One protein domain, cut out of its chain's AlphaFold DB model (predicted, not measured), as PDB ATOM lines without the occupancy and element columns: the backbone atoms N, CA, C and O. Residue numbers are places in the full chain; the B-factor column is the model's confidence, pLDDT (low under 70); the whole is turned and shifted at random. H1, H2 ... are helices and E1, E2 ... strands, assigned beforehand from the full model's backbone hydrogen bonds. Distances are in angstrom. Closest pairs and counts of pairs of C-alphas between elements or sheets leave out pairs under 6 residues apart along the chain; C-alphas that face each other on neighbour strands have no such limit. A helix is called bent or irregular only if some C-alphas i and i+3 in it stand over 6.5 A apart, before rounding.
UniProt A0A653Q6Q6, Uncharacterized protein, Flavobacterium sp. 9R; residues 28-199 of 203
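AT A GLANCE: This is residues 28 to 199 of the 203 residues of an uncharacterized protein of Flavobacterium sp. 9R (UniProt A0A653Q6Q6). One antiparallel sheet, strongly twisted and curled, runs through the middle of the domain, with its long strands E2 and E3 nearest the centre; on one face it bears H4 and H6, while a corner of two helices, H2 and H3, grazes it. Further out, H1 crosses H4, H7 packs on H6, and H5 makes a corner with H6 at one end of the whole. You have 172 residues here, with seven named helices and four named strands in the order H1 E1 H2 H3 E2 E3 E4 H4 H5 H6 H7, and the sheet order is E2 E3 E1 E4. The class is mixed, helices and strands; the whole is compact, with a radius of gyration of the C-alphas of 16.2 A and spans of 46 by 40 by 30 A.

IN THESE COORDINATES: Start at C-alpha 34, at (-1.024, 44.218, 128.453); from there H1 runs through residues 34 to 49, 22.1 A from first to last C-alpha. Next find C-alpha 57 at (-13.513, 43.663, 102.519), where E1, residues 57 to 66, sets out on its 28.8 A. After it come H2, residues 70 to 76, and H3, residues 79 to 88 and 14.5 A long. E2, residues 97 to 105, is 26.1 A long, and E3, residues 114 to 122, is 25.8 A long. E4 is short, residues 128 to 130. Then read H4 at residues 133 to 140, H5 at 151 to 159, and H6 at 164 to 172, 14.1 A long. H7, residues 190 to 199, is also 14.1 A long and ends at C-alpha 199, (-22.341, 54.920, 133.642). H6 and H7 are irregular: C-alphas 168 and 171 are 7.0 A apart, and C-alphas 194 and 197 are 8.0 A apart.

HOW THE PARTS SIT: Begin with the hairpin of E2 and E3, where N 103 and O 116 are 2.8 A apart, within hydrogen-bond range. E1 pairs with E3 over residues 59 to 66, with N 64 and O 117 at 2.9 A, and with E4 over residues 57 to 59, with N 59 and O 128 at 3.0 A. E1, H2 H3 and E2 form a split strand-helix-strand unit, two strands running the same way with E3 between them in the sheet; its crossover is right-handed. H2 and H3 touch only at the corner, the closest C-alphas being Asn 75 and Gly 81, 5.3 A apart. H4 and H6 are on the same face: H4 is over none of the strands, at a height over the sheet of 8.1 A, and H6 is over E2, with the closest C-alphas, Ala 103 and Ile 170, 6.0 A apart. H1 is not on the sheet but touches H4, Arg 45 to Ser 137 at 5.1 A between the closest C-alphas, at a steep tilt of 69 degrees, only just short of about perpendicular. H6 and H7 are a helical hairpin; the closest C-alphas, of Trp 166 and Phe 199, are 4.7 A apart. H5 and H6 only just touch, with 3 pairs of C-alphas within 8 A, and only at the corner. Every O i to N i+4 pair is within hydrogen-bond range in H1, H2, H3, H4 and H5, against 3 of 5 in H6 and 3 of 6 in H7.

THE WHOLE: The two C-alphas farthest apart, of Pro 56 and Glu 159, are 47.3 A apart. The printed part has no cut. The one long link is H6 to H7, residues 173 to 189, of which 176 to 177 pair antiparallel with residues 99 to 100 of E2. The mean pLDDT of the printed part is 94.0, with low confidence at residues 124 to 126.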
ATOM      1  N   ASP A  28      -9.455  51.168 133.382       92.88
ATOM      2  CA  ASP A  28     -10.063  52.447 133.002       92.88
ATOM      3  C   ASP A  28      -9.770  52.805 131.535       92.88
ATOM      4  O   ASP A  28     -10.490  53.591 130.917       92.88
ATOM      5  N   TYR A  29      -8.716  52.213 130.966       95.88
ATOM      6  CA  TYR A  29      -8.313  52.366 129.572       95.88
ATOM      7  C   TYR A  29      -7.810  51.038 129.002       95.88
ATOM      8  O   TYR A  29      -7.197  50.261 129.738       95.88
ATOM      9  N   PRO A  30      -7.956  50.809 127.684       95.62
ATOM     10  CA  PRO A  30      -7.350  49.648 127.042       95.62
ATOM     11  C   PRO A  30      -5.825  49.606 127.201       95.62
ATOM     12  O   PRO A  30      -5.276  48.551 127.463       95.62
ATOM     13  N   GLN A  31      -5.143  50.756 127.136       95.81
ATOM     14  CA  GLN A  31      -3.676  50.851 127.220       95.81
ATOM     15  C   GLN A  31      -3.126  50.868 128.661       95.81
ATOM     16  O   GLN A  31      -1.992  51.289 128.885       95.81
ATOM     17  N   GLN A  32      -3.929  50.503 129.665       95.25
ATOM     18  CA  GLN A  32      -3.504  50.529 131.070       95.25
ATOM     19  C   GLN A  32      -2.497  49.416 131.401       95.25
ATOM     20  O   GLN A  32      -1.581  49.644 132.191       95.25
ATOM     21  N   SER A  33      -2.660  48.236 130.800       95.81
ATOM     22  CA  SER A  33      -1.755  47.088 130.915       95.81
ATOM     23  C   SER A  33      -1.883  46.177 129.688       95.81
ATOM     24  O   SER A  33      -2.825  46.328 128.905       95.81
ATOM     25  N   GLU A  34      -0.967  45.216 129.534       95.44
ATOM     26  CA  GLU A  34      -1.024  44.218 128.453       95.44
ATOM     27  C   GLU A  34      -2.294  43.351 128.537       95.44
ATOM     28  O   GLU A  34      -2.883  42.990 127.515       95.44
ATOM     29  N   GLU A  35      -2.755  43.052 129.754       95.94
ATOM     30  CA  GLU A  35      -3.999  42.329 130.019       95.94
ATOM     31  C   GLU A  35      -5.218  43.142 129.572       95.94
ATOM     32  O   GLU A  35      -6.068  42.616 128.848       95.94
ATOM     33  N   CYS A  36      -5.295  44.429 129.946       96.62
ATOM     34  CA  CYS A  36      -6.366  45.324 129.498       96.62
ATOM     35  C   CYS A  36      -6.388  45.423 127.969       96.62
ATOM     36  O   CYS A  36      -7.445  45.283 127.349       96.62
ATOM     37  N   GLU A  37      -5.226  45.610 127.344       95.75
ATOM     38  CA  GLU A  37      -5.119  45.739 125.893       95.75
ATOM     39  C   GLU A  37      -5.600  44.459 125.198       95.75
ATOM     40  O   GLU A  37      -6.442  44.517 124.296       95.75
ATOM     41  N   SER A  38      -5.160  43.297 125.688       94.88
ATOM     42  CA  SER A  38      -5.584  41.985 125.191       94.88
ATOM     43  C   SER A  38      -7.091  41.763 125.343       94.88
ATOM     44  O   SER A  38      -7.750  41.329 124.393       94.88
ATOM     45  N   LEU A  39      -7.654  42.104 126.508       95.44
ATOM     46  CA  LEU A  39      -9.085  41.998 126.778       95.44
ATOM     47  C   LEU A  39      -9.896  42.851 125.798       95.44
ATOM     48  O   LEU A  39     -10.815  42.341 125.156       95.44
ATOM     49  N   TYR A  40      -9.560  44.134 125.644       95.38
ATOM     50  CA  TYR A  40     -10.343  45.036 124.799       95.38
ATOM     51  C   TYR A  40     -10.138  44.787 123.305       95.38
ATOM     52  O   TYR A  40     -11.104  44.926 122.556       95.38
ATOM     53  N   HIS A  41      -8.967  44.324 122.855       95.00
ATOM     54  CA  HIS A  41      -8.823  43.792 121.495       95.00
ATOM     55  C   HIS A  41      -9.702  42.558 121.265       95.00
ATOM     56  O   HIS A  41     -10.341  42.445 120.213       95.00
ATOM     57  N   GLY A  42      -9.769  41.654 122.248       94.62
ATOM     58  CA  GLY A  42     -10.652  40.492 122.222       94.62
ATOM     59  C   GLY A  42     -12.122  40.893 122.103       94.62
ATOM     60  O   GLY A  42     -12.815  40.419 121.202       94.62
ATOM     61  N   ILE A  43     -12.587  41.815 122.953       94.31
ATOM     62  CA  ILE A  43     -13.960  42.342 122.918       94.31
ATOM     63  C   ILE A  43     -14.249  42.991 121.558       94.31
ATOM     64  O   ILE A  43     -15.234  42.637 120.911       94.31
ATOM     65  N   GLU A  44     -13.381  43.890 121.087       95.88
ATOM     66  CA  GLU A  44     -13.515  44.567 119.792       95.88
ATOM     67  C   GLU A  44     -13.706  43.564 118.644       95.88
ATOM     68  O   GLU A  44     -14.651  43.654 117.855       95.88
ATOM     69  N   ARG A  45     -12.832  42.553 118.588       96.12
ATOM     70  CA  ARG A  45     -12.877  41.485 117.591       96.12
ATOM     71  C   ARG A  45     -14.177  40.688 117.677       96.12
ATOM     72  O   ARG A  45     -14.779  40.426 116.637       96.12
ATOM     73  N   GLN A  46     -14.632  40.320 118.877       94.50
ATOM     74  CA  GLN A  46     -15.877  39.561 119.050       94.50
ATOM     75  C   GLN A  46     -17.087  40.313 118.479       94.50
ATOM     76  O   GLN A  46     -17.905  39.722 117.771       94.50
ATOM     77  N   PHE A  47     -17.182  41.624 118.715       95.38
ATOM     78  CA  PHE A  47     -18.263  42.440 118.154       95.38
ATOM     79  C   PHE A  47     -18.215  42.526 116.621       95.38
ATOM     80  O   PHE A  47     -19.265  42.593 115.983       95.38
ATOM     81  N   ILE A  48     -17.031  42.446 116.014       96.25
ATOM     82  CA  ILE A  48     -16.871  42.363 114.555       96.25
ATOM     83  C   ILE A  48     -17.247  40.967 114.027       96.25
ATOM     84  O   ILE A  48     -17.949  40.849 113.019       96.25
ATOM     85  N   GLU A  49     -16.796  39.896 114.686       95.94
ATOM     86  CA  GLU A  49     -17.022  38.506 114.262       95.94
ATOM     87  C   GLU A  49     -18.502  38.105 114.296       95.94
ATOM     88  O   GLU A  49     -18.966  37.395 113.397       95.94
ATOM     89  N   ILE A  50     -19.267  38.610 115.272       95.12
ATOM     90  CA  ILE A  50     -20.716  38.364 115.386       95.12
ATOM     91  C   ILE A  50     -21.475  38.803 114.122       95.12
ATOM     92  O   ILE A  50     -22.494  38.201 113.776       95.12
ATOM     93  N   GLU A  51     -20.962  39.790 113.383       94.81
ATOM     94  CA  GLU A  51     -21.584  40.283 112.150       94.81
ATOM     95  C   GLU A  51     -21.295  39.415 110.914       94.81
ATOM     96  O   GLU A  51     -21.840  39.675 109.837       94.81
ATOM     97  N   LYS A  52     -20.465  38.366 111.051       94.38
ATOM     98  CA  LYS A  52     -20.184  37.355 110.012       94.38
ATOM     99  C   LYS A  52     -19.826  37.972 108.653       94.38
ATOM    100  O   LYS A  52     -20.339  37.570 107.603       94.38
ATOM    101  N   LEU A  53     -18.962  38.988 108.671       92.25
ATOM    102  CA  LEU A  53     -18.482  39.641 107.456       92.25
ATOM    103  C   LEU A  53     -17.713  38.649 106.575       92.25
ATOM    104  O   LEU A  53     -16.995  37.779 107.063       92.25
ATOM    105  N   LYS A  54     -17.849  38.801 105.254       91.44
ATOM    106  CA  LYS A  54     -17.042  38.061 104.281       91.44
ATOM    107  C   LYS A  54     -15.804  38.882 103.950       91.44
ATOM    108  O   LYS A  54     -15.931  40.035 103.547       91.44
ATOM    109  N   TYR A  55     -14.640  38.270 104.111       90.75
ATOM    110  CA  TYR A  55     -13.347  38.877 103.828       90.75
ATOM    111  C   TYR A  55     -12.762  38.349 102.500       90.75
ATOM    112  O   TYR A  55     -13.108  37.235 102.097       90.75
ATOM    113  N   PRO A  56     -11.876  39.109 101.826       92.12
ATOM    114  CA  PRO A  56     -11.459  40.465 102.178       92.12
ATOM    115  C   PRO A  56     -12.579  41.480 101.931       92.12
ATOM    116  O   PRO A  56     -13.427  41.291 101.060       92.12
ATOM    117  N   LEU A  57     -12.573  42.564 102.698       91.44
ATOM    118  CA  LEU A  57     -13.513  43.663 102.519       91.44
ATOM    119  C   LEU A  57     -12.791  44.998 102.465       91.44
ATOM    120  O   LEU A  57     -11.705  45.167 103.017       91.44
ATOM    121  N   ASN A  58     -13.431  45.943 101.794       92.81
ATOM    122  CA  ASN A  58     -12.972  47.312 101.706       92.81
ATOM    123  C   ASN A  58     -13.759  48.176 102.702       92.81
ATOM    124  O   ASN A  58     -14.984  48.059 102.811       92.81
ATOM    125  N   ILE A  59     -13.055  49.042 103.434       92.38
ATOM    126  CA  ILE A  59     -13.660  49.979 104.390       92.38
ATOM    127  C   ILE A  59     -13.490  51.418 103.908       92.38
ATOM    128  O   ILE A  59     -12.403  51.842 103.502       92.38
ATOM    129  N   LYS A  60     -14.580  52.183 103.995       93.19
ATOM    130  CA  LYS A  60     -14.566  53.646 103.989       93.19
ATOM    131  C   LYS A  60     -14.706  54.140 105.425       93.19
ATOM    132  O   LYS A  60     -15.737  53.917 106.055       93.19
ATOM    133  N   GLU A  61     -13.675  54.819 105.912       93.56
ATOM    134  CA  GLU A  61     -13.657  55.437 107.237       93.56
ATOM    135  C   GLU A  61     -13.970  56.932 107.136       93.56
ATOM    136  O   GLU A  61     -13.520  57.608 106.207       93.56
ATOM    137  N   TRP A  62     -14.723  57.455 108.099       95.50
ATOM    138  CA  TRP A  62     -14.801  58.890 108.357       95.50
ATOM    139  C   TRP A  62     -15.011  59.152 109.846       95.50
ATOM    140  O   TRP A  62     -15.403  58.263 110.605       95.50
ATOM    141  N   LYS A  63     -14.740  60.392 110.255       97.69
ATOM    142  CA  LYS A  63     -14.892  60.846 111.636       97.69
ATOM    143  C   LYS A  63     -15.731  62.110 111.680       97.69
ATOM    144  O   LYS A  63     -15.682  62.918 110.754       97.69
ATOM    145  N   VAL A  64     -16.469  62.275 112.766       98.25
ATOM    146  CA  VAL A  64     -17.122  63.534 113.132       98.25
ATOM    147  C   VAL A  64     -16.578  63.944 114.488       98.25
ATOM    148  O   VAL A  64     -16.504  63.113 115.389       98.25
ATOM    149  N   ILE A  65     -16.178  65.203 114.620       98.31
ATOM    150  CA  ILE A  65     -15.683  65.767 115.874       98.31
ATOM    151  C   ILE A  65     -16.756  66.718 116.394       98.31
ATOM    152  O   ILE A  65     -17.140  67.654 115.696       98.31
ATOM    153  N   ILE A  66     -17.241  66.455 117.602       98.25
ATOM    154  CA  ILE A  66     -18.200  67.290 118.317       98.25
ATOM    155  C   ILE A  66     -17.430  68.023 119.413       98.25
ATOM    156  O   ILE A  66     -17.023  67.430 120.415       98.25
ATOM    157  N   GLU A  67     -17.205  69.313 119.194       97.69
ATOM    158  CA  GLU A  67     -16.543  70.193 120.158       97.69
ATOM    159  C   GLU A  67     -17.496  70.577 121.304       97.69
ATOM    160  O   GLU A  67     -18.705  70.693 121.071       97.69
ATOM    161  N   PRO A  68     -16.996  70.810 122.532       97.44
ATOM    162  CA  PRO A  68     -17.815  71.111 123.707       97.44
ATOM    163  C   PRO A  68     -18.300  72.572 123.728       97.44
ATOM    164  O   PRO A  68     -17.936  73.353 124.604       97.44
ATOM    165  N   THR A  69     -19.119  72.963 122.751       97.50
ATOM    166  CA  THR A  69     -19.877  74.226 122.781       97.50
ATOM    167  C   THR A  69     -21.124  74.074 123.655       97.50
ATOM    168  O   THR A  69     -21.595  72.958 123.859       97.50
ATOM    169  N   GLU A  70     -21.710  75.173 124.142       96.56
ATOM    170  CA  GLU A  70     -22.942  75.116 124.956       96.56
ATOM    171  C   GLU A  70     -24.073  74.337 124.262       96.56
ATOM    172  O   GLU A  70     -24.748  73.508 124.878       96.56
ATOM    173  N   GLU A  71     -24.247  74.557 122.955       97.31
ATOM    174  CA  GLU A  71     -25.235  73.851 122.141       97.31
ATOM    175  C   GLU A  71     -24.923  72.354 122.041       97.31
ATOM    176  O   GLU A  71     -25.805  71.517 122.260       97.31
ATOM    177  N   ASN A  72     -23.671  71.998 121.753       98.00
ATOM    178  CA  ASN A  72     -23.270  70.603 121.600       98.00
ATOM    179  C   ASN A  72     -23.338  69.845 122.924       98.00
ATOM    180  O   ASN A  72     -23.790  68.703 122.940       98.00
ATOM    181  N   ILE A  73     -22.951  70.475 124.035       97.56
ATOM    182  CA  ILE A  73     -23.052  69.891 125.376       97.56
ATOM    183  C   ILE A  73     -24.506  69.520 125.673       97.56
ATOM    184  O   ILE A  73     -24.786  68.395 126.083       97.56
ATOM    185  N   LYS A  74     -25.447  70.426 125.390       96.31
ATOM    186  CA  LYS A  74     -26.878  70.176 125.600       96.31
ATOM    187  C   LYS A  74     -27.439  69.077 124.693       96.31
ATOM    188  O   LYS A  74     -28.363  68.375 125.100       96.31
ATOM    189  N   ASN A  75     -26.937  68.957 123.465       97.00
ATOM    190  CA  ASN A  75     -27.528  68.089 122.446       97.00
ATOM    191  C   ASN A  75     -26.887  66.704 122.332       97.00
ATOM    192  O   ASN A  75     -27.598  65.757 122.000       97.00
ATOM    193  N   TYR A  76     -25.578  66.587 122.558       97.69
ATOM    194  CA  TYR A  76     -24.789  65.437 122.107       97.69
ATOM    195  C   TYR A  76     -23.865  64.835 123.179       97.69
ATOM    196  O   TYR A  76     -23.371  63.726 122.983       97.69
ATOM    197  N   PHE A  77     -23.647  65.492 124.326       96.75
ATOM    198  CA  PHE A  77     -22.772  64.989 125.403       96.75
ATOM    199  C   PHE A  77     -23.492  64.023 126.371       96.75
ATOM    200  O   PHE A  77     -23.329  64.085 127.592       96.75
ATOM    201  N   SER A  78     -24.277  63.099 125.821       94.81
ATOM    202  CA  SER A  78     -24.923  62.002 126.551       94.81
ATOM    203  C   SER A  78     -25.157  60.794 125.634       94.81
ATOM    204  O   SER A  78     -25.192  60.976 124.414       94.81
ATOM    205  N   PRO A  79     -25.379  59.574 126.168       93.88
ATOM    206  CA  PRO A  79     -25.762  58.421 125.348       93.88
ATOM    207  C   PRO A  79     -26.948  58.720 124.414       93.88
ATOM    208  O   PRO A  79     -26.904  58.415 123.222       93.88
ATOM    209  N   GLU A  80     -27.988  59.378 124.932       93.56
ATOM    210  CA  GLU A  80     -29.179  59.764 124.171       93.56
ATOM    211  C   GLU A  80     -28.857  60.817 123.109       93.56
ATOM    212  O   GLU A  80     -29.392  60.760 122.002       93.56
ATOM    213  N   GLY A  81     -27.957  61.751 123.418       96.19
ATOM    214  CA  GLY A  81     -27.486  62.756 122.475       96.19
ATOM    215  C   GLY A  81     -26.738  62.138 121.294       96.19
ATOM    216  O   GLY A  81     -26.953  62.520 120.146       96.19
ATOM    217  N   ILE A  82     -25.928  61.110 121.539       97.19
ATOM    218  CA  ILE A  82     -25.252  60.366 120.468       97.19
ATOM    219  C   ILE A  82     -26.258  59.618 119.596       97.19
ATOM    220  O   ILE A  82     -26.154  59.661 118.371       97.19
ATOM    221  N   MET A  83     -27.273  58.990 120.195       96.69
ATOM    222  CA  MET A  83     -28.356  58.363 119.431       96.69
ATOM    223  C   MET A  83     -29.133  59.388 118.597       96.69
ATOM    224  O   MET A  83     -29.412  59.130 117.428       96.69
ATOM    225  N   LYS A  84     -29.412  60.575 119.152       96.88
ATOM    226  CA  LYS A  84     -30.020  61.693 118.419       96.88
ATOM    227  C   LYS A  84     -29.173  62.085 117.205       96.88
ATOM    228  O   LYS A  84     -29.711  62.169 116.106       96.88
ATOM    229  N   TYR A  85     -27.859  62.252 117.373       98.06
ATOM    230  CA  TYR A  85     -26.957  62.554 116.258       98.06
ATOM    231  C   TYR A  85     -27.009  61.470 115.167       98.06
ATOM    232  O   TYR A  85     -27.056  61.769 113.974       98.06
ATOM    233  N   LEU A  86     -27.019  60.191 115.558       97.88
ATOM    234  CA  LEU A  86     -27.117  59.085 114.605       97.88
ATOM    235  C   LEU A  86     -28.440  59.096 113.827       97.88
ATOM    236  O   LEU A  86     -28.431  58.822 112.626       97.88
ATOM    237  N   GLU A  87     -29.552  59.452 114.471       96.75
ATOM    238  CA  GLU A  87     -30.843  59.636 113.796       96.75
ATOM    239  C   GLU A  87     -30.818  60.830 112.822       96.75
ATOM    240  O   GLU A  87     -31.355  60.724 111.720       96.75
ATOM    241  N   GLU A  88     -30.127  61.928 113.145       96.81
ATOM    242  CA  GLU A  88     -29.964  63.082 112.240       96.81
ATOM    243  C   GLU A  88     -29.210  62.713 110.948       96.81
ATOM    244  O   GLU A  88     -29.536  63.204 109.864       96.81
ATOM    245  N   ILE A  89     -28.229  61.807 111.029       96.81
ATOM    246  CA  ILE A  89     -27.459  61.340 109.862       96.81
ATOM    247  C   ILE A  89     -27.974  60.029 109.260       96.81
ATOM    248  O   ILE A  89     -27.379  59.517 108.306       96.81
ATOM    249  N   LYS A  90     -29.076  59.486 109.779       96.81
ATOM    250  CA  LYS A  90     -29.652  58.191 109.397       96.81
ATOM    251  C   LYS A  90     -29.801  57.954 107.897       96.81
ATOM    252  O   LYS A  90     -29.437  56.858 107.474       96.81
ATOM    253  N   PRO A  91     -30.202  58.932 107.056       95.25
ATOM    254  CA  PRO A  91     -30.257  58.720 105.607       95.25
ATOM    255  C   PRO A  91     -28.924  58.270 104.985       95.25
ATOM    256  O   PRO A  91     -28.915  57.631 103.940       95.25
ATOM    257  N   ARG A  92     -27.781  58.577 105.617       93.88
ATOM    258  CA  ARG A  92     -26.447  58.129 105.174       93.88
ATOM    259  C   ARG A  92     -26.085  56.720 105.656       93.88
ATOM    260  O   ARG A  92     -25.100  56.157 105.173       93.88
ATOM    261  N   LEU A  93     -26.836  56.194 106.621       95.25
ATOM    262  CA  LEU A  93     -26.601  54.931 107.321       95.25
ATOM    263  C   LEU A  93     -27.558  53.821 106.862       95.25
ATOM    264  O   LEU A  93     -27.181  52.647 106.904       95.25
ATOM    265  N   THR A  94     -28.765  54.173 106.416       93.56
ATOM    266  CA  THR A  94     -29.763  53.232 105.889       93.56
ATOM    267  C   THR A  94     -29.205  52.426 104.713       93.56
ATOM    268  O   THR A  94     -28.481  52.957 103.873       93.56
ATOM    269  N   ASP A  95     -29.509  51.126 104.687       90.31
ATOM    270  CA  ASP A  95     -29.030  50.160 103.685       90.31
ATOM    271  C   ASP A  95     -27.498  50.056 103.574       90.31
ATOM    272  O   ASP A  95     -26.940  49.628 102.560       90.31
ATOM    273  N   THR A  96     -26.786  50.417 104.644       93.00
ATOM    274  CA  THR A  96     -25.331  50.275 104.735       93.00
ATOM    275  C   THR A  96     -24.929  49.296 105.831       93.00
ATOM    276  O   THR A  96     -25.614  49.135 106.836       93.00
ATOM    277  N   LYS A  97     -23.758  48.673 105.666       94.69
ATOM    278  CA  LYS A  97     -23.057  47.988 106.756       94.69
ATOM    279  C   LYS A  97     -22.040  48.951 107.348       94.69
ATOM    280  O   LYS A  97     -20.901  49.009 106.882       94.69
ATOM    281  N   THR A  98     -22.480  49.744 108.318       97.00
ATOM    282  CA  THR A  98     -21.641  50.746 108.980       97.00
ATOM    283  C   THR A  98     -21.422  50.368 110.432       97.00
ATOM    284  O   THR A  98     -22.367  50.170 111.189       97.00
ATOM    285  N   PHE A  99     -20.154  50.284 110.803       97.69
ATOM    286  CA  PHE A  99     -19.691  50.140 112.169       97.69
ATOM    287  C   PHE A  99     -19.446  51.514 112.782       97.69
ATOM    288  O   PHE A  99     -19.033  52.441 112.082       97.69
ATOM    289  N   PHE A 100     -19.703  51.635 114.075       98.25
ATOM    290  CA  PHE A 100     -19.644  52.874 114.831       98.25
ATOM    291  C   PHE A 100     -18.862  52.675 116.121       98.25
ATOM    292  O   PHE A 100     -19.050  51.677 116.814       98.25
ATOM    293  N   LYS A 101     -18.012  53.646 116.448       97.94
ATOM    294  CA  LYS A 101     -17.316  53.718 117.732       97.94
ATOM    295  C   LYS A 101     -17.245  55.163 118.190       97.94
ATOM    296  O   LYS A 101     -16.926  56.054 117.404       97.94
ATOM    297  N   ILE A 102     -17.532  55.390 119.462       97.81
ATOM    298  CA  ILE A 102     -17.350  56.687 120.102       97.81
ATOM    299  C   ILE A 102     -15.984  56.724 120.784       97.81
ATOM    300  O   ILE A 102     -15.522  55.727 121.332       97.81
ATOM    301  N   ALA A 103     -15.340  57.882 120.732       98.00
ATOM    302  CA  ALA A 103     -14.093  58.164 121.414       98.00
ATOM    303  C   ALA A 103     -14.146  59.547 122.069       98.00
ATOM    304  O   ALA A 103     -14.955  60.401 121.698       98.00
ATOM    305  N   VAL A 104     -13.259  59.770 123.032       97.25
ATOM    306  CA  VAL A 104     -13.050  61.075 123.668       97.25
ATOM    307  C   VAL A 104     -11.607  61.514 123.519       97.25
ATOM    308  O   VAL A 104     -10.685  60.704 123.577       97.25
ATOM    309  N   SER A 105     -11.402  62.812 123.333       95.75
ATOM    310  CA  SER A 105     -10.061  63.383 123.287       95.75
ATOM    311  C   SER A 105     -10.043  64.743 123.954       95.75
ATOM    312  O   SER A 105     -10.840  65.622 123.629       95.75
ATOM    313  N   TYR A 106      -9.100  64.928 124.869       95.31
ATOM    314  CA  TYR A 106      -8.822  66.231 125.445       95.31
ATOM    315  C   TYR A 106      -7.697  66.916 124.679       95.31
ATOM    316  O   TYR A 106      -6.544  66.485 124.721       95.31
ATOM    317  N   SER A 107      -8.027  68.027 124.024       89.12
ATOM    318  CA  SER A 107      -7.013  68.892 123.422       89.12
ATOM    319  C   SER A 107      -6.122  69.522 124.499       89.12
ATOM    320  O   SER A 107      -6.518  69.672 125.661       89.12
ATOM    321  N   MET A 108      -4.902  69.898 124.116       86.38
ATOM    322  CA  MET A 108      -3.939  70.520 125.025       86.38
ATOM    323  C   MET A 108      -4.539  71.777 125.674       86.38
ATOM    324  O   MET A 108      -5.069  72.644 124.982       86.38
ATOM    325  N   GLY A 109      -4.491  71.846 127.007       85.81
ATOM    326  CA  GLY A 109      -5.025  72.972 127.782       85.81
ATOM    327  C   GLY A 109      -6.553  73.104 127.800       85.81
ATOM    328  O   GLY A 109      -7.055  74.147 128.208       85.81
ATOM    329  N   LYS A 110      -7.311  72.098 127.336       92.88
ATOM    330  CA  LYS A 110      -8.781  72.094 127.417       92.88
ATOM    331  C   LYS A 110      -9.279  71.247 128.585       92.88
ATOM    332  O   LYS A 110      -8.768  70.150 128.822       92.88
ATOM    333  N   GLU A 111     -10.311  71.750 129.257       95.31
ATOM    334  CA  GLU A 111     -10.955  71.102 130.408       95.31
ATOM    335  C   GLU A 111     -12.125  70.185 130.034       95.31
ATOM    336  O   GLU A 111     -12.474  69.275 130.782       95.31
ATOM    337  N   LEU A 112     -12.717  70.389 128.855       97.75
ATOM    338  CA  LEU A 112     -13.778  69.542 128.316       97.75
ATOM    339  C   LEU A 112     -13.258  68.743 127.113       97.75
ATOM    340  O   LEU A 112     -12.450  69.269 126.337       97.75
ATOM    341  N   PRO A 113     -13.688  67.479 126.951       97.75
ATOM    342  CA  PRO A 113     -13.265  66.657 125.831       97.75
ATOM    343  C   PRO A 113     -14.044  67.014 124.568       97.75
ATOM    344  O   PRO A 113     -15.200  67.429 124.624       97.75
ATOM    345  N   ASN A 114     -13.437  66.747 123.419       98.06
ATOM    346  CA  ASN A 114     -14.185  66.520 122.194       98.06
ATOM    347  C   ASN A 114     -14.753  65.098 122.220       98.06
ATOM    348  O   ASN A 114     -14.051  64.161 122.617       98.06
ATOM    349  N   ILE A 115     -15.979  64.931 121.730       98.31
ATOM    350  CA  ILE A 115     -16.513  63.614 121.376       98.31
ATOM    351  C   ILE A 115     -16.184  63.353 119.909       98.31
ATOM    352  O   ILE A 115     -16.453  64.182 119.042       98.31
ATOM    353  N   ILE A 116     -15.602  62.195 119.619       98.56
ATOM    354  CA  ILE A 116     -15.231  61.791 118.265       98.56
ATOM    355  C   ILE A 116     -16.057  60.569 117.883       98.56
ATOM    356  O   ILE A 116     -16.020  59.538 118.549       98.56
ATOM    357  N   LEU A 117     -16.801  60.684 116.790       98.56
ATOM    358  CA  LEU A 117     -17.631  59.621 116.242       98.56
ATOM    359  C   LEU A 117     -16.911  58.994 115.059       98.56
ATOM    360  O   LEU A 117     -16.773  59.620 114.007       98.56
ATOM    361  N   HIS A 118     -16.442  57.768 115.235       98.56
ATOM    362  CA  HIS A 118     -15.787  56.990 114.198       98.56
ATOM    363  C   HIS A 118     -16.811  56.131 113.472       98.56
ATOM    364  O   HIS A 118     -17.595  55.419 114.100       98.56
ATOM    365  N   PHE A 119     -16.753  56.155 112.145       97.88
ATOM    366  CA  PHE A 119     -17.598  55.334 111.297       97.88
ATOM    367  C   PHE A 119     -16.751  54.534 110.315       97.88
ATOM    368  O   PHE A 119     -15.873  55.082 109.645       97.88
ATOM    369  N   TYR A 120     -17.068  53.250 110.187       96.44
ATOM    370  CA  TYR A 120     -16.394  52.316 109.294       96.44
ATOM    371  C   TYR A 120     -17.446  51.616 108.436       96.44
ATOM    372  O   TYR A 120     -18.081  50.645 108.854       96.44
ATOM    373  N   ARG A 121     -17.673  52.125 107.224       95.31
ATOM    374  CA  ARG A 121     -18.623  51.527 106.280       95.31
ATOM    375  C   ARG A 121     -17.928  50.488 105.424       95.31
ATOM    376  O   ARG A 121     -16.984  50.808 104.701       95.31
ATOM    377  N   VAL A 122     -18.456  49.271 105.440       92.12
ATOM    378  CA  VAL A 122     -18.092  48.233 104.478       92.12
ATOM    379  C   VAL A 122     -18.613  48.667 103.106       92.12
ATOM    380  O   VAL A 122     -19.817  48.841 102.912       92.12
ATOM    381  N   ASN A 123     -17.702  48.905 102.163       82.25
ATOM    382  CA  ASN A 123     -18.011  49.364 100.810       82.25
ATOM    383  C   ASN A 123     -16.966  48.823  99.830       82.25
ATOM    384  O   ASN A 123     -15.777  48.951 100.092       82.25
ATOM    385  N   HIS A 124     -17.393  48.314  98.673       63.97
ATOM    386  CA  HIS A 124     -16.516  47.852  97.594       63.97
ATOM    387  C   HIS A 124     -15.534  48.925  97.087       63.97
ATOM    388  O   HIS A 124     -14.425  48.579  96.692       63.97
ATOM    389  N   GLU A 125     -15.890  50.209  97.174       69.56
ATOM    390  CA  GLU A 125     -15.041  51.343  96.760       69.56
ATOM    391  C   GLU A 125     -14.072  51.841  97.850       69.56
ATOM    392  O   GLU A 125     -13.323  52.799  97.643       69.56
ATOM    393  N   GLY A 126     -14.104  51.248  99.048       66.19
ATOM    394  CA  GLY A 126     -13.169  51.597 100.117       66.19
ATOM    395  C   GLY A 126     -11.717  51.304  99.723       66.19
ATOM    396  O   GLY A 126     -11.438  50.376  98.968       66.19
ATOM    397  N   LYS A 127     -10.774  52.088 100.252       73.94
ATOM    398  CA  LYS A 127      -9.333  51.910  99.980       73.94
ATOM    399  C   LYS A 127      -8.639  50.992 100.987       73.94
ATOM    400  O   LYS A 127      -7.543  50.507 100.718       73.94
ATOM    401  N   LEU A 128      -9.248  50.784 102.156       79.31
ATOM    402  CA  LEU A 128      -8.680  49.968 103.224       79.31
ATOM    403  C   LEU A 128      -9.058  48.506 103.017       79.31
ATOM    404  O   LEU A 128     -10.208  48.140 103.248       79.31
ATOM    405  N   ASN A 129      -8.089  47.690 102.608       85.81
ATOM    406  CA  ASN A 129      -8.257  46.250 102.462       85.81
ATOM    407  C   ASN A 129      -8.101  45.560 103.823       85.81
ATOM    408  O   ASN A 129      -7.005  45.488 104.376       85.81
ATOM    409  N   ILE A 130      -9.204  45.044 104.348       90.88
ATOM    410  CA  ILE A 130      -9.255  44.291 105.595       90.88
ATOM    411  C   ILE A 130      -9.402  42.814 105.249       90.88
ATOM    412  O   ILE A 130     -10.338  42.421 104.551       90.88
ATOM    413  N   ARG A 131      -8.472  41.984 105.730       92.88
ATOM    414  CA  ARG A 131      -8.404  40.556 105.369       92.88
ATOM    415  C   ARG A 131      -9.050  39.624 106.389       92.88
ATOM    416  O   ARG A 131      -9.348  38.488 106.045       92.88
ATOM    417  N   ASN A 132      -9.246  40.082 107.621       93.81
ATOM    418  CA  ASN A 132      -9.877  39.328 108.699       93.81
ATOM    419  C   ASN A 132     -10.368  40.283 109.804       93.81
ATOM    420  O   ASN A 132     -10.130  41.493 109.745       93.81
ATOM    421  N   ALA A 133     -11.058  39.724 110.801       94.75
ATOM    422  CA  ALA A 133     -11.587  40.479 111.933       94.75
ATOM    423  C   ALA A 133     -10.489  41.075 112.826       94.75
ATOM    424  O   ALA A 133     -10.685  42.172 113.332       94.75
ATOM    425  N   ASP A 134      -9.335  40.411 112.965       94.69
ATOM    426  CA  ASP A 134      -8.211  40.923 113.764       94.69
ATOM    427  C   ASP A 134      -7.672  42.240 113.187       94.69
ATOM    428  O   ASP A 134      -7.561  43.242 113.882       94.69
ATOM    429  N   ILE A 135      -7.409  42.300 111.880       94.81
ATOM    430  CA  ILE A 135      -6.948  43.541 111.235       94.81
ATOM    431  C   ILE A 135      -8.001  44.647 111.378       94.81
ATOM    432  O   ILE A 135      -7.650  45.818 111.524       94.81
ATOM    433  N   PHE A 136      -9.290  44.292 111.340       95.38
ATOM    434  CA  PHE A 136     -10.347  45.268 111.575       95.38
ATOM    435  C   PHE A 136     -10.316  45.770 113.025       95.38
ATOM    436  O   PHE A 136     -10.296  46.981 113.223       95.38
ATOM    437  N   SER A 137     -10.223  44.879 114.019       95.31
ATOM    438  CA  SER A 137     -10.199  45.266 115.433       95.31
ATOM    439  C   SER A 137      -9.016  46.180 115.753       95.31
ATOM    440  O   SER A 137      -9.203  47.209 116.393       95.31
ATOM    441  N   TYR A 138      -7.824  45.892 115.220       93.50
ATOM    442  CA  TYR A 138      -6.675  46.796 115.326       93.50
ATOM    443  C   TYR A 138      -6.927  48.147 114.652       93.50
ATOM    444  O   TYR A 138      -6.520  49.184 115.170       93.50
ATOM    445  N   ARG A 139      -7.618  48.173 113.506       93.19
ATOM    446  CA  ARG A 139      -7.892  49.423 112.783       93.19
ATOM    447  C   ARG A 139      -8.848  50.353 113.532       93.19
ATOM    448  O   ARG A 139      -8.707  51.568 113.406       93.19
ATOM    449  N   CYS A 140      -9.825  49.811 114.255       94.56
ATOM    450  CA  CYS A 140     -10.780  50.595 115.042       94.56
ATOM    451  C   CYS A 140     -10.386  50.745 116.521       94.56
ATOM    452  O   CYS A 140     -11.128  51.357 117.297       94.56
ATOM    453  N   PHE A 141      -9.214  50.244 116.913       94.38
ATOM    454  CA  PHE A 141      -8.660  50.455 118.241       94.38
ATOM    455  C   PHE A 141      -8.195  51.906 118.407       94.38
ATOM    456  O   PHE A 141      -7.508  52.458 117.548       94.38
ATOM    457  N   ILE A 142      -8.619  52.549 119.495       96.88
ATOM    458  CA  ILE A 142      -8.304  53.953 119.767       96.88
ATOM    459  C   ILE A 142      -7.215  54.004 120.824       96.88
ATOM    460  O   ILE A 142      -7.403  53.498 121.929       96.88
ATOM    461  N   GLU A 143      -6.098  54.639 120.485       94.62
ATOM    462  CA  GLU A 143      -5.018  54.922 121.425       94.62
ATOM    463  C   GLU A 143      -5.366  56.137 122.284       94.62
ATOM    464  O   GLU A 143      -5.556  57.247 121.778       94.62
ATOM    465  N   TYR A 144      -5.449  55.924 123.596       95.25
ATOM    466  CA  TYR A 144      -5.751  56.973 124.558       95.25
ATOM    467  C   TYR A 144      -4.526  57.352 125.384       95.25
ATOM    468  O   TYR A 144      -3.737  56.510 125.804       95.25
ATOM    469  N   ASN A 145      -4.424  58.637 125.725       93.44
ATOM    470  CA  ASN A 145      -3.588  59.050 126.844       93.44
ATOM    471  C   ASN A 145      -4.303  58.677 128.152       93.44
ATOM    472  O   ASN A 145      -5.262  59.345 128.540       93.44
ATOM    473  N   ILE A 146      -3.808  57.661 128.861       93.75
ATOM    474  CA  ILE A 146      -4.419  57.155 130.104       93.75
ATOM    475  C   ILE A 146      -4.458  58.187 131.248       93.75
ATOM    476  O   ILE A 146      -5.186  58.018 132.220       93.75
ATOM    477  N   LYS A 147      -3.708  59.292 131.133       92.38
ATOM    478  CA  LYS A 147      -3.684  60.400 132.106       92.38
ATOM    479  C   LYS A 147      -4.602  61.563 131.721       92.38
ATOM    480  O   LYS A 147      -4.558  62.611 132.358       92.38
ATOM    481  N   GLN A 148      -5.405  61.432 130.661       92.44
ATOM    482  CA  GLN A 148      -6.200  62.552 130.150       92.44
ATOM    483  C   GLN A 148      -7.377  62.951 131.052       92.44
ATOM    484  O   GLN A 148      -7.813  64.092 130.975       92.44
ATOM    485  N   LEU A 149      -7.909  62.069 131.897       93.69
ATOM    486  CA  LEU A 149      -9.032  62.415 132.773       93.69
ATOM    487  C   LEU A 149      -8.516  62.777 134.171       93.69
ATOM    488  O   LEU A 149      -8.306  61.902 135.005       93.69
ATOM    489  N   THR A 150      -8.294  64.069 134.412       94.62
ATOM    490  CA  THR A 150      -7.814  64.591 135.703       94.62
ATOM    491  C   THR A 150      -8.978  64.968 136.634       94.62
ATOM    492  O   THR A 150     -10.112  65.122 136.163       94.62
ATOM    493  N   PRO A 151      -8.741  65.150 137.948       95.44
ATOM    494  CA  PRO A 151      -9.758  65.654 138.872       95.44
ATOM    495  C   PRO A 151     -10.388  66.987 138.437       95.44
ATOM    496  O   PRO A 151     -11.602  67.148 138.540       95.44
ATOM    497  N   GLU A 152      -9.598  67.912 137.889       96.19
ATOM    498  CA  GLU A 152     -10.057  69.218 137.390       96.19
ATOM    499  C   GLU A 152     -11.016  69.056 136.205       96.19
ATOM    500  O   GLU A 152     -12.082  69.676 136.161       96.19
ATOM    501  N   ARG A 153     -10.703  68.132 135.290       96.75
ATOM    502  CA  ARG A 153     -11.573  67.780 134.161       96.75
ATOM    503  C   ARG A 153     -12.860  67.106 134.625       96.75
ATOM    504  O   ARG A 153     -13.925  67.380 134.081       96.75
ATOM    505  N   ILE A 154     -12.802  66.263 135.659       96.38
ATOM    506  CA  ILE A 154     -14.002  65.670 136.273       96.38
ATOM    507  C   ILE A 154     -14.896  66.759 136.879       96.38
ATOM    508  O   ILE A 154     -16.115  66.707 136.704       96.38
ATOM    509  N   THR A 155     -14.313  67.737 137.573       97.25
ATOM    510  CA  THR A 155     -15.047  68.893 138.108       97.25
ATOM    511  C   THR A 155     -15.689  69.694 136.979       97.25
ATOM    512  O   THR A 155     -16.899  69.902 137.002       97.25
ATOM    513  N   SER A 156     -14.928  70.006 135.929       97.38
ATOM    514  CA  SER A 156     -15.422  70.738 134.757       97.38
ATOM    515  C   SER A 156     -16.584  70.023 134.059       97.38
ATOM    516  O   SER A 156     -17.578  70.653 133.700       97.38
ATOM    517  N   LEU A 157     -16.519  68.693 133.911       97.31
ATOM    518  CA  LEU A 157     -17.630  67.893 133.381       97.31
ATOM    519  C   LEU A 157     -18.891  68.041 134.243       97.31
ATOM    520  O   LEU A 157     -19.974  68.277 133.708       97.31
ATOM    521  N   LYS A 158     -18.761  67.945 135.573       96.06
ATOM    522  CA  LYS A 158     -19.890  68.072 136.510       96.06
ATOM    523  C   LYS A 158     -20.518  69.465 136.470       96.06
ATOM    524  O   LYS A 158     -21.741  69.565 136.417       96.06
ATOM    525  N   GLU A 159     -19.704  70.519 136.457       96.81
ATOM    526  CA  GLU A 159     -20.164  71.913 136.370       96.81
ATOM    527  C   GLU A 159     -20.950  72.178 135.079       96.81
ATOM    528  O   GLU A 159     -21.956  72.887 135.091       96.81
ATOM    529  N   ASN A 160     -20.563  71.516 133.986       96.81
ATOM    530  CA  ASN A 160     -21.249  71.583 132.696       96.81
ATOM    531  C   ASN A 160     -22.389  70.560 132.550       96.81
ATOM    532  O   ASN A 160     -22.922  70.383 131.455       96.81
ATOM    533  N   LYS A 161     -22.788  69.887 133.640       95.00
ATOM    534  CA  LYS A 161     -23.851  68.863 133.666       95.00
ATOM    535  C   LYS A 161     -23.598  67.689 132.709       95.00
ATOM    536  O   LYS A 161     -24.537  67.035 132.263       95.00
ATOM    537  N   ILE A 162     -22.332  67.396 132.424       95.81
ATOM    538  CA  ILE A 162     -21.911  66.241 131.635       95.81
ATOM    539  C   ILE A 162     -21.640  65.077 132.587       95.81
ATOM    540  O   ILE A 162     -20.934  65.197 133.594       95.81
ATOM    541  N   ASN A 163     -22.178  63.908 132.254       94.56
ATOM    542  CA  ASN A 163     -21.975  62.706 133.045       94.56
ATOM    543  C   ASN A 163     -20.531  62.188 132.909       94.56
ATOM    544  O   ASN A 163     -20.185  61.462 131.975       94.56
ATOM    545  N   HIS A 164     -19.690  62.531 133.885       95.00
ATOM    546  CA  HIS A 164     -18.288  62.110 133.917       95.00
ATOM    547  C   HIS A 164     -18.087  60.586 133.953       95.00
ATOM    548  O   HIS A 164     -17.069  60.116 133.453       95.00
ATOM    549  N   LYS A 165     -19.032  59.801 134.498       94.00
ATOM    550  CA  LYS A 165     -18.927  58.332 134.485       94.00
ATOM    551  C   LYS A 165     -19.063  57.791 133.069       94.00
ATOM    552  O   LYS A 165     -18.314  56.903 132.685       94.00
ATOM    553  N   TRP A 166     -19.980  58.349 132.281       95.00
ATOM    554  CA  TRP A 166     -20.117  57.985 130.874       95.00
ATOM    555  C   TRP A 166     -18.871  58.358 130.074       95.00
ATOM    556  O   TRP A 166     -18.307  57.493 129.413       95.00
ATOM    557  N   ILE A 167     -18.362  59.585 130.238       95.94
ATOM    558  CA  ILE A 167     -17.102  60.012 129.606       95.94
ATOM    559  C   ILE A 167     -15.938  59.080 129.973       95.94
ATOM    560  O   ILE A 167     -15.176  58.691 129.091       95.94
ATOM    561  N   LYS A 168     -15.831  58.677 131.247       94.69
ATOM    562  CA  LYS A 168     -14.802  57.743 131.727       94.69
ATOM    563  C   LYS A 168     -14.887  56.363 131.060       94.69
ATOM    564  O   LYS A 168     -13.853  55.747 130.856       94.69
ATOM    565  N   ASN A 169     -16.087  55.886 130.725       94.25
ATOM    566  CA  ASN A 169     -16.295  54.550 130.155       94.25
ATOM    567  C   ASN A 169     -16.169  54.498 128.623       94.25
ATOM    568  O   ASN A 169     -15.963  53.417 128.079       94.25
ATOM    569  N   ILE A 170     -16.252  55.633 127.915       96.44
ATOM    570  CA  ILE A 170     -16.118  55.679 126.446       96.44
ATOM    571  C   ILE A 170     -14.875  54.935 125.911       96.44
ATOM    572  O   ILE A 170     -15.023  54.211 124.927       96.44
ATOM    573  N   PRO A 171     -13.677  55.040 126.523       96.31
ATOM    574  CA  PRO A 171     -12.496  54.296 126.085       96.31
ATOM    575  C   PRO A 171     -12.675  52.779 125.983       96.31
ATOM    576  O   PRO A 171     -11.975  52.140 125.201       96.31
ATOM    577  N   LEU A 172     -13.611  52.222 126.751       95.19
ATOM    578  CA  LEU A 172     -13.870  50.790 126.864       95.19
ATOM    579  C   LEU A 172     -14.951  50.308 125.887       95.19
ATOM    580  O   LEU A 172     -15.162  49.104 125.743       95.19
ATOM    581  N   PHE A 173     -15.652  51.226 125.214       95.94
ATOM    582  CA  PHE A 173     -16.714  50.859 124.285       95.94
ATOM    583  C   PHE A 173     -16.130  50.274 122.995       95.94
ATOM    584  O   PHE A 173     -15.289  50.915 122.357       95.94
ATOM    585  N   PRO A 174     -16.583  49.083 122.567       96.69
ATOM    586  CA  PRO A 174     -16.129  48.493 121.324       96.69
ATOM    587  C   PRO A 174     -16.773  49.175 120.118       96.69
ATOM    588  O   PRO A 174     -17.767  49.898 120.233       96.69
ATOM    589  N   VAL A 175     -16.234  48.909 118.930       97.44
ATOM    590  CA  VAL A 175     -16.972  49.157 117.697       97.44
ATOM    591  C   VAL A 175     -18.191  48.238 117.624       97.44
ATOM    592  O   VAL A 175     -18.112  47.039 117.880       97.44
ATOM    593  N   GLU A 176     -19.327  48.788 117.216       97.56
ATOM    594  CA  GLU A 176     -20.561  48.034 117.020       97.56
ATOM    595  C   GLU A 176     -21.186  48.372 115.665       97.56
ATOM    596  O   GLU A 176     -21.113  49.507 115.193       97.56
ATOM    597  N   MET A 177     -21.820  47.396 115.010       97.38
ATOM    598  CA  MET A 177     -22.551  47.668 113.773       97.38
ATOM    599  C   MET A 177     -23.856  48.406 114.075       97.38
ATOM    600  O   MET A 177     -24.657  47.964 114.899       97.38
ATOM    601  N   ILE A 178     -24.102  49.498 113.353       97.69
ATOM    602  CA  ILE A 178     -25.378  50.212 113.385       97.69
ATOM    603  C   ILE A 178     -26.443  49.294 112.782       97.69
ATOM    604  O   ILE A 178     -26.340  48.867 111.630       97.69
ATOM    605  N   LYS A 179     -27.467  48.975 113.574       96.31
ATOM    606  CA  LYS A 179     -28.578  48.099 113.187       96.31
ATOM    607  C   LYS A 179     -29.891  48.851 113.299       96.31
ATOM    608  O   LYS A 179     -30.025  49.729 114.142       96.31
ATOM    609  N   PHE A 180     -30.871  48.445 112.502       96.12
ATOM    610  CA  PHE A 180     -32.214  49.016 112.518       96.12
ATOM    611  C   PHE A 180     -33.232  47.999 113.048       96.12
ATOM    612  O   PHE A 180     -33.045  46.782 112.911       96.12
ATOM    613  N   ASP A 181     -34.271  48.478 113.727       93.81
ATOM    614  CA  ASP A 181     -35.441  47.684 114.104       93.81
ATOM    615  C   ASP A 181     -36.482  47.611 112.969       93.81
ATOM    616  O   ASP A 181     -36.272  48.132 111.873       93.81
ATOM    617  N   LEU A 182     -37.605  46.928 113.216       92.50
ATOM    618  CA  LEU A 182     -38.689  46.790 112.232       92.50
ATOM    619  C   LEU A 182     -39.388  48.123 111.914       92.50
ATOM    620  O   LEU A 182     -39.986  48.254 110.852       92.50
ATOM    621  N   GLY A 183     -39.307  49.104 112.816       92.38
ATOM    622  CA  GLY A 183     -39.790  50.470 112.619       92.38
ATOM    623  C   GLY A 183     -38.753  51.385 111.965       92.38
ATOM    624  O   GLY A 183     -38.957  52.596 111.926       92.38
ATOM    625  N   ASN A 184     -37.648  50.824 111.461       90.25
ATOM    626  CA  ASN A 184     -36.511  51.547 110.906       90.25
ATOM    627  C   ASN A 184     -35.815  52.471 111.924       90.25
ATOM    628  O   ASN A 184     -35.121  53.386 111.511       90.25
ATOM    629  N   ASN A 185     -35.959  52.288 113.238       94.38
ATOM    630  CA  ASN A 185     -35.206  53.062 114.237       94.38
ATOM    631  C   ASN A 185     -33.829  52.444 114.471       94.38
ATOM    632  O   ASN A 185     -33.676  51.222 114.375       94.38
ATOM    633  N   ILE A 186     -32.829  53.262 114.803       96.56
ATOM    634  CA  ILE A 186     -31.501  52.753 115.147       96.56
ATOM    635  C   ILE A 186     -31.589  52.003 116.479       96.56
ATOM    636  O   ILE A 186     -32.007  52.539 117.507       96.56
ATOM    637  N   LYS A 187     -31.181  50.733 116.467       96.50
ATOM    638  CA  LYS A 187     -31.079  49.914 117.672       96.50
ATOM    639  C   LYS A 187     -29.971  50.452 118.560       96.50
ATOM    640  O   LYS A 187     -28.899  50.820 118.087       96.50
ATOM    641  N   LYS A 188     -30.221  50.415 119.864       94.62
ATOM    642  CA  LYS A 188     -29.213  50.743 120.862       94.62
ATOM    643  C   LYS A 188     -28.016  49.791 120.786       94.62
ATOM    644  O   LYS A 188     -28.166  48.612 120.460       94.62
ATOM    645  N   PHE A 189     -26.853  50.317 121.144       94.75
ATOM    646  CA  PHE A 189     -25.593  49.587 121.200       94.75
ATOM    647  C   PHE A 189     -25.588  48.592 122.361       94.75
ATOM    648  O   PHE A 189     -25.883  48.945 123.504       94.75
ATOM    649  N   LYS A 190     -25.290  47.327 122.062       92.44
ATOM    650  CA  LYS A 190     -25.441  46.213 123.000       92.44
ATOM    651  C   LYS A 190     -24.465  46.342 124.160       92.44
ATOM    652  O   LYS A 190     -24.868  46.093 125.294       92.44
ATOM    653  N   HIS A 191     -23.212  46.725 123.902       91.12
ATOM    654  CA  HIS A 191     -22.229  46.864 124.974       91.12
ATOM    655  C   HIS A 191     -22.645  47.963 125.953       91.12
ATOM    656  O   HIS A 191     -22.578  47.769 127.165       91.12
ATOM    657  N   GLN A 192     -23.138  49.087 125.430       90.62
ATOM    658  CA  GLN A 192     -23.636  50.176 126.262       90.62
ATOM    659  C   GLN A 192     -24.874  49.745 127.067       90.62
ATOM    660  O   GLN A 192     -24.925  49.970 128.270       90.62
ATOM    661  N   GLU A 193     -25.849  49.059 126.465       90.62
ATOM    662  CA  GLU A 193     -27.042  48.619 127.206       90.62
ATOM    663  C   GLU A 193     -26.725  47.611 128.321       90.62
ATOM    664  O   GLU A 193     -27.348  47.676 129.381       90.62
ATOM    665  N   LEU A 194     -25.759  46.710 128.103       87.06
ATOM    666  CA  LEU A 194     -25.319  45.745 129.117       87.06
ATOM    667  C   LEU A 194     -24.598  46.419 130.288       87.06
ATOM    668  O   LEU A 194     -24.753  45.986 131.421       87.06
ATOM    669  N   ASN A 195     -23.853  47.493 130.023       85.69
ATOM    670  CA  ASN A 195     -23.021  48.167 131.020       85.69
ATOM    671  C   ASN A 195     -23.636  49.471 131.550       85.69
ATOM    672  O   ASN A 195     -22.976  50.217 132.274       85.69
ATOM    673  N   LYS A 196     -24.897  49.765 131.206       87.81
ATOM    674  CA  LYS A 196     -25.547  51.051 131.502       87.81
ATOM    675  C   LYS A 196     -25.506  51.435 132.979       87.81
ATOM    676  O   LYS A 196     -25.383  52.612 133.294       87.81
ATOM    677  N   GLU A 197     -25.570  50.465 133.887       85.38
ATOM    678  CA  GLU A 197     -25.537  50.713 135.332       85.38
ATOM    679  C   GLU A 197     -24.215  51.335 135.808       85.38
ATOM    680  O   GLU A 197     -24.212  52.131 136.747       85.38
ATOM    681  N   TYR A 198     -23.106  51.063 135.116       81.12
ATOM    682  CA  TYR A 198     -21.787  51.595 135.466       81.12
ATOM    683  C   TYR A 198     -21.600  53.056 135.053       81.12
ATOM    684  O   TYR A 198     -20.717  53.747 135.571       81.12
ATOM    685  N   PHE A 199     -22.446  53.559 134.152       80.31
ATOM    686  CA  PHE A 199     -22.341  54.920 133.642       80.31
ATOM    687  C   PHE A 199     -23.645  55.715 133.633       80.31
ATOM    688  O   PHE A 199     -23.643  56.851 133.170       80.31
TER     689      PHE A 199